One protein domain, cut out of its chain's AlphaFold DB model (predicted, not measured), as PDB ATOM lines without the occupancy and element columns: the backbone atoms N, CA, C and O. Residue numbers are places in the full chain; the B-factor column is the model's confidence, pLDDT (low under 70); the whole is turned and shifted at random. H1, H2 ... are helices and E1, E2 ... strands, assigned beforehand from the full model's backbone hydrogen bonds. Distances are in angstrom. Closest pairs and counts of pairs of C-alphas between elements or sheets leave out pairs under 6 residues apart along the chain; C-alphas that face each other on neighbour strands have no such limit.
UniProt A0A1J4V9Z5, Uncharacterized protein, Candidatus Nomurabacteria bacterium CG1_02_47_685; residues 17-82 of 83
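Overview. This is residues 17 to 82 of the 83 residues of an uncharacterized protein of Candidatus Nomurabacteria bacterium CG1_02_47_685 (UniProt A0A1J4V9Z5). Two long helices, H1 and H3, run opposite ways and make a V, meeting where the later part of H1 comes to residues 67 to 72 of H3; the short helix H2 sits at the closed end of the V. A small two-stranded hairpin, E1 and E2, lies beside H1, with E1 the nearer strand, and the last residues, 77 to 82, stick out at the far end of H3. The printed part has 66 residues, with three named helices and two named strands in the order H1, E1, E2, H2, H3; the sheet, E1 - E2, is antiparallel and the class is mostly helix. The whole is compact, with a radius of gyration of the C-alphas of 11.7 A, and its outline is elongated, with spans of 37 by 21 by 19 A.

Along the chain. H1, residues 17 to 33, begins at C-alpha 17 (-63.185, -7.791, 89.924) and is 24.4 A from first to last C-alpha. E1, residues 42 to 45, is 9.9 A long, and E2, residues 48 to 51, is 9.8 A long. H2, residues 55 to 63, begins at C-alpha 55 (-43.067, -28.250, 95.891) and is 12.3 A long. H3, residues 65 to 80, is 22.5 A long and ends at C-alpha 80 (-63.632, -8.285, 77.184).

Arrangement. H1 and H3 touch at a steep tilt of 41 degrees, opposite ways; their closest C-alphas are those of Ile 29 and Ile 68, 6.3 A apart, and H3 touches H1 with residues 67 to 72 alone. H1 and H2 only just touch, with 3 pairs of C-alphas within 8 A, through residues 29 to 33 of H1 alone. Their closest C-alphas are those of Thr 33 and Ile 61, 6.9 A apart, and their lines are about perpendicular at 90 degrees. H2 and H3 are close but not clearly touching, the closest C-alphas being those of Ile 61 and Ile 68, 8.0 A apart; they run the same way at a steep tilt of 67 degrees, only just short of about perpendicular. E1 and E2 are an antiparallel hairpin, their directions at 156 degrees; N 43 and O 50 are 2.9 A apart, and N 50 and O 43 2.7 A, within hydrogen-bond range. The closest C-alphas of H1 and E1 are those of Lys 22 and Ile 44, 7.3 A apart. H3 is apart from both strands. In H1, H2 and H3 every O i to N i+4 pair is within hydrogen-bond range.

Size, cuts and confidence. The C-alphas farthest apart are those of Pro 55 and Ile 82, at 37.7 A. The printed part has no cut. The links E1 to E2, E2 to H2 and H2 to H3 are tight, the link H1 to E1 is short, and no link is long. Residues 77 to 82, of which 77 to 80 belong to H3, stand free. The mean pLDDT of the printed part is 84.2, and it is under 70 at residue 17 and at residues 77 to 82.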
ATOM      1  N   PRO A  17     -63.731  -7.174  91.137       69.44
ATOM      2  CA  PRO A  17     -63.185  -7.791  89.924       69.44
ATOM      3  C   PRO A  17     -62.018  -8.746  90.218       69.44
ATOM      4  O   PRO A  17     -61.906  -9.823  89.637       69.44
ATOM      5  N   HIS A  18     -61.198  -8.400  91.213       71.62
ATOM      6  CA  HIS A  18     -60.061  -9.200  91.656       71.62
ATOM      7  C   HIS A  18     -60.459 -10.569  92.241       71.62
ATOM      8  O   HIS A  18     -59.731 -11.550  92.091       71.62
ATOM      9  N   TYR A  19     -61.621 -10.669  92.896       76.44
ATOM     10  CA  TYR A  19     -62.118 -11.937  93.435       76.44
ATOM     11  C   TYR A  19     -62.562 -12.883  92.314       76.44
ATOM     12  O   TYR A  19     -62.262 -14.077  92.349       76.44
ATOM     13  N   ILE A  20     -63.238 -12.338  91.299       78.75
ATOM     14  CA  ILE A  20     -63.689 -13.090  90.122       78.75
ATOM     15  C   ILE A  20     -62.478 -13.601  89.337       78.75
ATOM     16  O   ILE A  20     -62.394 -14.795  89.045       78.75
ATOM     17  N   LEU A  21     -61.500 -12.727  89.076       79.88
ATOM     18  CA  LEU A  21     -60.251 -13.089  88.403       79.88
ATOM     19  C   LEU A  21     -59.503 -14.194  89.150       79.88
ATOM     20  O   LEU A  21     -59.122 -15.195  88.544       79.88
ATOM     21  N   LYS A  22     -59.351 -14.057  90.471       84.44
ATOM     22  CA  LYS A  22     -58.678 -15.067  91.293       84.44
ATOM     23  C   LYS A  22     -59.378 -16.424  91.213       84.44
ATOM     24  O   LYS A  22     -58.708 -17.427  91.005       84.44
ATOM     25  N   ASN A  23     -60.705 -16.467  91.328       86.62
ATOM     26  CA  ASN A  23     -61.444 -17.727  91.215       86.62
ATOM     27  C   ASN A  23     -61.307 -18.359  89.829       86.62
ATOM     28  O   ASN A  23     -61.136 -19.569  89.734       86.62
ATOM     29  N   ASN A  24     -61.354 -17.552  88.768       86.31
ATOM     30  CA  ASN A  24     -61.193 -18.049  87.403       86.31
ATOM     31  C   ASN A  24     -59.803 -18.650  87.181       86.31
ATOM     32  O   ASN A  24     -59.686 -19.697  86.549       86.31
ATOM     33  N   ILE A  25     -58.760 -18.018  87.724       88.06
ATOM     34  CA  ILE A  25     -57.389 -18.533  87.653       88.06
ATOM     35  C   ILE A  25     -57.276 -19.862  88.403       88.06
ATOM     36  O   ILE A  25     -56.764 -20.820  87.836       88.06
ATOM     37  N   ILE A  26     -57.803 -19.940  89.631       90.38
ATOM     38  CA  ILE A  26     -57.799 -21.177  90.431       90.38
ATOM     39  C   ILE A  26     -58.498 -22.299  89.672       90.38
ATOM     40  O   ILE A  26     -57.901 -23.347  89.455       90.38
ATOM     41  N   LYS A  27     -59.709 -22.035  89.176       91.06
ATOM     42  CA  LYS A  27     -60.486 -23.011  88.415       91.06
ATOM     43  C   LYS A  27     -59.751 -23.479  87.158       91.06
ATOM     44  O   LYS A  27     -59.701 -24.664  86.881       91.06
ATOM     45  N   THR A  28     -59.121 -22.559  86.427       90.81
ATOM     46  CA  THR A  28     -58.350 -22.909  85.222       90.81
ATOM     47  C   THR A  28     -57.164 -23.817  85.557       90.81
ATOM     48  O   THR A  28     -56.846 -24.727  84.793       90.81
ATOM     49  N   ILE A  29     -56.497 -23.580  86.689       90.44
ATOM     50  CA  ILE A  29     -55.399 -24.436  87.145       90.44
ATOM     51  C   ILE A  29     -55.938 -25.810  87.553       90.44
ATOM     52  O   ILE A  29     -55.359 -26.815  87.141       90.44
ATOM     53  N   GLU A  30     -57.040 -25.864  88.303       92.50
ATOM     54  CA  GLU A  30     -57.711 -27.110  88.700       92.50
ATOM     55  C   GLU A  30     -58.128 -27.936  87.476       92.50
ATOM     56  O   GLU A  30     -57.781 -29.110  87.399       92.50
ATOM     57  N   ASP A  31     -58.751 -27.316  86.471       92.31
ATOM     58  CA  ASP A  31     -59.203 -27.985  85.243       92.31
ATOM     59  C   ASP A  31     -58.035 -28.604  84.439       92.31
ATOM     60  O   ASP A  31     -58.198 -29.630  83.781       92.31
ATOM     61  N   ILE A  32     -56.841 -27.996  84.474       91.38
ATOM     62  CA  ILE A  32     -55.665 -28.441  83.696       91.38
ATOM     63  C   ILE A  32     -54.782 -29.429  84.476       91.38
ATOM     64  O   ILE A  32     -54.148 -30.325  83.902       91.38
ATOM     65  N   THR A  33     -54.662 -29.230  85.785       89.44
ATOM     66  CA  THR A  33     -53.753 -30.012  86.638       89.44
ATOM     67  C   THR A  33     -54.466 -31.131  87.384       89.44
ATOM     68  O   THR A  33     -53.802 -32.070  87.812       89.44
ATOM     69  N   ASN A  34     -55.794 -31.059  87.508       90.50
ATOM     70  CA  ASN A  34     -56.613 -31.927  88.350       90.50
ATOM     71  C   ASN A  34     -56.179 -31.911  89.832       90.50
ATOM     72  O   ASN A  34     -56.412 -32.868  90.570       90.50
ATOM     73  N   ILE A  35     -55.516 -30.828  90.258       87.94
ATOM     74  CA  ILE A  35     -55.056 -30.590  91.626       87.94
ATOM     75  C   ILE A  35     -55.936 -29.514  92.239       87.94
ATOM     76  O   ILE A  35     -55.946 -28.390  91.748       87.94
ATOM     77  N   THR A  36     -56.593 -29.834  93.350       88.12
ATOM     78  CA  THR A  36     -57.371 -28.870  94.134       88.12
ATOM     79  C   THR A  36     -56.448 -27.871  94.823       88.12
ATOM     80  O   THR A  36     -55.529 -28.274  95.545       88.12
ATOM     81  N   ILE A  37     -56.699 -26.570  94.644       87.12
ATOM     82  CA  ILE A  37     -55.897 -25.526  95.292       87.12
ATOM     83  C   ILE A  37     -56.785 -24.625  96.136       87.12
ATOM     84  O   ILE A  37     -57.705 -23.966  95.653       87.12
ATOM     85  N   GLU A  38     -56.463 -24.527  97.422       88.19
ATOM     86  CA  GLU A  38     -57.203 -23.643  98.302       88.19
ATOM     87  C   GLU A  38     -56.909 -22.165  98.009       88.19
ATOM     88  O   GLU A  38     -55.770 -21.738  97.809       88.19
ATOM     89  N   LYS A  39     -57.948 -21.325  98.083       84.94
ATOM     90  CA  LYS A  39     -57.833 -19.873  97.848       84.94
ATOM     91  C   LYS A  39     -56.836 -19.181  98.780       84.94
ATOM     92  O   LYS A  39     -56.346 -18.105  98.431       84.94
ATOM     93  N   LYS A  40     -56.585 -19.748  99.963       87.62
ATOM     94  CA  LYS A  40     -55.628 -19.231 100.953       87.62
ATOM     95  C   LYS A  40     -54.172 -19.431 100.516       87.62
ATOM     96  O   LYS A  40     -53.313 -18.638 100.898       87.62
ATOM     97  N   ASP A  41     -53.924 -20.427  99.668       88.19
ATOM     98  CA  ASP A  41     -52.581 -20.805  99.239       88.19
ATOM     99  C   ASP A  41     -52.154 -20.102  97.944       88.19
ATOM    100  O   ASP A  41     -50.996 -20.190  97.547       88.19
ATOM    101  N   ILE A  42     -53.056 -19.347  97.309       88.38
ATOM    102  CA  ILE A  42     -52.753 -18.528  96.133       88.38
ATOM    103  C   ILE A  42     -52.918 -17.050  96.465       88.38
ATOM    104  O   ILE A  42     -54.000 -16.594  96.840       88.38
ATOM    105  N   SER A  43     -51.873 -16.269  96.218       87.44
ATOM    106  CA  SER A  43     -51.924 -14.807  96.236       87.44
ATOM    107  C   SER A  43     -51.572 -14.264  94.862       87.44
ATOM    108  O   SER A  43     -50.591 -14.688  94.271       87.44
ATOM    109  N   ILE A  44     -52.355 -13.315  94.356       84.44
ATOM    110  CA  ILE A  44     -52.059 -12.629  93.098       84.44
ATOM    111  C   ILE A  44     -51.716 -11.193  93.461       84.44
ATOM    112  O   ILE A  44     -52.547 -10.501  94.045       84.44
ATOM    113  N   ILE A  45     -50.483 -10.787  93.177       83.75
ATOM    114  CA  ILE A  45     -49.972  -9.446  93.464       83.75
ATOM    115  C   ILE A  45     -49.263  -8.979  92.199       83.75
ATOM    116  O   ILE A  45     -48.396  -9.684  91.693       83.75
ATOM    117  N   ASN A  46     -49.649  -7.819  91.663       82.12
ATOM    118  CA  ASN A  46     -49.056  -7.236  90.451       82.12
ATOM    119  C   ASN A  46     -48.989  -8.221  89.266       82.12
ATOM    120  O   ASN A  46     -47.961  -8.346  88.611       82.12
ATOM    121  N   ASN A  47     -50.080  -8.953  89.015       81.31
ATOM    122  CA  ASN A  47     -50.186  -9.991  87.976       81.31
ATOM    123  C   ASN A  47     -49.237 -11.195  88.143       81.31
ATOM    124  O   ASN A  47     -49.141 -12.030  87.246       81.31
ATOM    125  N   ILE A  48     -48.579 -11.331  89.296       84.56
ATOM    126  CA  ILE A  48     -47.757 -12.488  89.647       84.56
ATOM    127  C   ILE A  48     -48.554 -13.368  90.610       84.56
ATOM    128  O   ILE A  48     -49.033 -12.905  91.648       84.56
ATOM    129  N   ALA A  49     -48.701 -14.648  90.260       85.62
ATOM    130  CA  ALA A  49     -49.324 -15.651  91.113       85.62
ATOM    131  C   ALA A  49     -48.272 -16.303  92.025       85.62
ATOM    132  O   ALA A  49     -47.342 -16.963  91.564       85.62
ATOM    133  N   TYR A  50     -48.446 -16.128  93.330       88.81
ATOM    134  CA  TYR A  50     -47.643 -16.726  94.385       88.81
ATOM    135  C   TYR A  50     -48.383 -17.916  94.981       88.81
ATOM    136  O   TYR A  50     -49.495 -17.770  95.486       88.81
ATOM    137  N   PHE A  51     -47.731 -19.076  94.969       89.06
ATOM    138  CA  PHE A  51     -48.267 -20.320  95.511       89.06
ATOM    139  C   PHE A  51     -47.570 -20.661  96.834       89.06
ATOM    140  O   PHE A  51     -46.338 -20.746  96.900       89.06
ATOM    141  N   LYS A  52     -48.354 -20.899  97.884       86.62
ATOM    142  CA  LYS A  52     -47.912 -21.356  99.213       86.62
ATOM    143  C   LYS A  52     -48.119 -22.868  99.401       86.62
ATOM    144  O   LYS A  52     -48.232 -23.345 100.520       86.62
ATOM    145  N   ASN A  53     -48.147 -23.623  98.305       86.50
ATOM    146  CA  ASN A  53     -48.356 -25.072  98.297       86.50
ATOM    147  C   ASN A  53     -47.037 -25.858  98.373       86.50
ATOM    148  O   ASN A  53     -45.939 -25.290  98.338       86.50
ATOM    149  N   THR A  54     -47.157 -27.188  98.423       88.56
ATOM    150  CA  THR A  54     -46.023 -28.116  98.383       88.56
ATOM    151  C   THR A  54     -45.216 -27.979  97.079       88.56
ATOM    152  O   THR A  54     -45.768 -27.604  96.037       88.56
ATOM    153  N   PRO A  55     -43.908 -28.302  97.091       89.44
ATOM    154  CA  PRO A  55     -43.067 -28.250  95.891       89.44
ATOM    155  C   PRO A  55     -43.593 -29.093  94.722       89.44
ATOM    156  O   PRO A  55     -43.494 -28.669  93.574       89.44
ATOM    157  N   ALA A  56     -44.208 -30.246  95.004       89.12
ATOM    158  CA  ALA A  56     -44.796 -31.113  93.983       89.12
ATOM    159  C   ALA A  56     -45.884 -30.393  93.169       89.12
ATOM    160  O   ALA A  56     -45.854 -30.409  91.941       89.12
ATOM    161  N   ILE A  57     -46.790 -29.682  93.850       88.81
ATOM    162  CA  ILE A  57     -47.864 -28.914  93.204       88.81
ATOM    163  C   ILE A  57     -47.278 -27.771  92.368       88.81
ATOM    164  O   ILE A  57     -47.699 -27.545  91.236       88.81
ATOM    165  N   LYS A  58     -46.269 -27.067  92.897       89.56
ATOM    166  CA  LYS A  58     -45.591 -25.985  92.164       89.56
ATOM    167  C   LYS A  58     -44.951 -26.486  90.874       89.56
ATOM    168  O   LYS A  58     -45.067 -25.817  89.851       89.56
ATOM    169  N   ASN A  59     -44.307 -27.650  90.923       92.50
ATOM    170  CA  ASN A  59     -43.672 -28.252  89.756       92.50
ATOM    171  C   ASN A  59     -44.701 -28.632  88.692       92.50
ATOM    172  O   ASN A  59     -44.510 -28.283  87.531       92.50
ATOM    173  N   GLU A  60     -45.812 -29.258  89.079       91.50
ATOM    174  CA  GLU A  60     -46.876 -29.623  88.137       91.50
ATOM    175  C   GLU A  60     -47.458 -28.387  87.429       91.50
ATOM    176  O   GLU A  60     -47.568 -28.346  86.198       91.50
ATOM    177  N   ILE A  61     -47.757 -27.332  88.195       90.88
ATOM    178  CA  ILE A  61     -48.226 -26.048  87.653       90.88
ATOM    179  C   ILE A  61     -47.171 -25.441  86.724       90.88
ATOM    180  O   ILE A  61     -47.506 -24.917  85.661       90.88
ATOM    181  N   PHE A  62     -45.893 -25.510  87.099       92.19
ATOM    182  CA  PHE A  62     -44.803 -24.952  86.306       92.19
ATOM    183  C   PHE A  62     -44.617 -25.684  84.973       92.19
ATOM    184  O   PHE A  62     -44.431 -25.030  83.946       92.19
ATOM    185  N   ILE A  63     -44.717 -27.016  84.965       94.19
ATOM    186  CA  ILE A  63     -44.643 -27.836  83.747       94.19
ATOM    187  C   ILE A  63     -45.770 -27.446  82.783       94.19
ATOM    188  O   ILE A  63     -45.536 -27.240  81.593       94.19
ATOM    189  N   LYS A  64     -46.987 -27.256  83.303       94.06
ATOM    190  CA  LYS A  64     -48.177 -26.909  82.507       94.06
ATOM    191  C   LYS A  64     -48.393 -25.397  82.334       94.06
ATOM    192  O   LYS A  64     -49.411 -24.988  81.770       94.06
ATOM    193  N   LYS A  65     -47.441 -24.550  82.754       92.00
ATOM    194  CA  LYS A  65     -47.615 -23.084  82.833       92.00
ATOM    195  C   LYS A  65     -48.067 -22.448  81.522       92.00
ATOM    196  O   LYS A  65     -48.919 -21.569  81.536       92.00
ATOM    197  N   THR A  66     -47.525 -22.893  80.389       93.38
ATOM    198  CA  THR A  66     -47.833 -22.316  79.075       93.38
ATOM    199  C   THR A  66     -49.294 -22.557  78.708       93.38
ATOM    200  O   THR A  66     -49.979 -21.646  78.253       93.38
ATOM    201  N   ILE A  67     -49.790 -23.766  78.974       93.94
ATOM    202  CA  ILE A  67     -51.180 -24.155  78.722       93.94
ATOM    203  C   ILE A  67     -52.110 -23.353  79.639       93.94
ATOM    204  O   ILE A  67     -53.084 -22.767  79.168       93.94
ATOM    205  N   ILE A  68     -51.761 -23.256  80.926       92.12
ATOM    206  CA  ILE A  68     -52.514 -22.486  81.927       92.12
ATOM    207  C   ILE A  68     -52.616 -21.010  81.520       92.12
ATOM    208  O   ILE A  68     -53.711 -20.454  81.486       92.12
ATOM    209  N   LEU A  69     -51.496 -20.374  81.165       90.31
ATOM    210  CA  LEU A  69     -51.466 -18.963  80.771       90.31
ATOM    211  C   LEU A  69     -52.257 -18.703  79.486       90.31
ATOM    212  O   LEU A  69     -53.003 -17.724  79.419       90.31
ATOM    213  N   ASN A  70     -52.145 -19.585  78.489       92.06
ATOM    214  CA  ASN A  70     -52.932 -19.482  77.262       92.06
ATOM    215  C   ASN A  70     -54.430 -19.577  77.563       92.06
ATOM    216  O   ASN A  70     -55.205 -18.753  77.080       92.06
ATOM    217  N   LYS A  71     -54.831 -20.509  78.434       90.38
ATOM    218  CA  LYS A  71     -56.235 -20.677  78.810       90.38
ATOM    219  C   LYS A  71     -56.784 -19.487  79.590       90.38
ATOM    220  O   LYS A  71     -57.890 -19.026  79.319       90.38
ATOM    221  N   ILE A  72     -55.993 -18.926  80.504       87.88
ATOM    222  CA  ILE A  72     -56.349 -17.689  81.212       87.88
ATOM    223  C   ILE A  72     -56.523 -16.534  80.215       87.88
ATOM    224  O   ILE A  72     -57.481 -15.771  80.329       87.88
ATOM    225  N   LYS A  73     -55.639 -16.419  79.216       86.94
ATOM    226  CA  LYS A  73     -55.723 -15.384  78.176       86.94
ATOM    227  C   LYS A  73     -56.980 -15.527  77.312       86.94
ATOM    228  O   LYS A  73     -57.634 -14.523  77.038       86.94
ATOM    229  N   GLU A  74     -57.340 -16.747  76.916       86.75
ATOM    230  CA  GLU A  74     -58.597 -17.040  76.207       86.75
ATOM    231  C   GLU A  74     -59.816 -16.634  77.037       86.75
ATOM    232  O   GLU A  74     -60.671 -15.879  76.566       86.75
ATOM    233  N   ASN A  75     -59.852 -17.063  78.302       81.12
ATOM    234  CA  ASN A  75     -60.943 -16.753  79.223       81.12
ATOM    235  C   ASN A  75     -61.072 -15.237  79.454       81.12
ATOM    236  O   ASN A  75     -62.181 -14.709  79.506       81.12
ATOM    237  N   HIS A  76     -59.952 -14.513  79.529       73.00
ATOM    238  CA  HIS A  76     -59.954 -13.056  79.669       73.00
ATOM    239  C   HIS A  76     -60.407 -12.335  78.389       73.00
ATOM    240  O   HIS A  76     -61.116 -11.331  78.466       73.00
ATOM    241  N   LYS A  77     -60.040 -12.834  77.201       65.81
ATOM    242  CA  LYS A  77     -60.506 -12.272  75.921       65.81
ATOM    243  C   LYS A  77     -62.016 -12.456  75.748       65.81
ATOM    244  O   LYS A  77     -62.690 -11.544  75.283       65.81
ATOM    245  N   SER A  78     -62.553 -13.591  76.198       58.50
ATOM    246  CA  SER A  78     -64.001 -13.820  76.229       58.50
ATOM    247  C   SER A  78     -64.735 -12.829  77.135       58.50
ATOM    248  O   SER A  78     -65.860 -12.468  76.819       58.50
ATOM    249  N   LEU A  79     -64.125 -12.382  78.238       55.53
ATOM    250  CA  LEU A  79     -64.735 -11.415  79.160       55.53
ATOM    251  C   LEU A  79     -64.721  -9.978  78.618       55.53
ATOM    252  O   LEU A  79     -65.650  -9.226  78.896       55.53
ATOM    253  N   LEU A  80     -63.708  -9.604  77.829       50.97
ATOM    254  CA  LEU A  80     -63.632  -8.285  77.184       50.97
ATOM    255  C   LEU A  80     -64.588  -8.137  75.994       50.97
ATOM    256  O   LEU A  80     -64.984  -7.025  75.692       50.97
ATOM    257  N   ASN A  81     -64.980  -9.233  75.339       43.28
ATOM    258  CA  ASN A  81     -65.920  -9.199  74.210       43.28
ATOM    259  C   ASN A  81     -67.402  -9.088  74.634       43.28
ATOM    260  O   ASN A  81     -68.274  -9.047  73.770       43.28
ATOM    261  N   ILE A  82     -67.695  -9.123  75.938       44.19
ATOM    262  CA  ILE A  82     -69.061  -9.098  76.504       44.19
ATOM    263  C   ILE A  82     -69.344  -7.755  77.222       44.19
ATOM    264  O   ILE A  82     -70.469  -7.515  77.660       44.19
TER     265      ILE A  82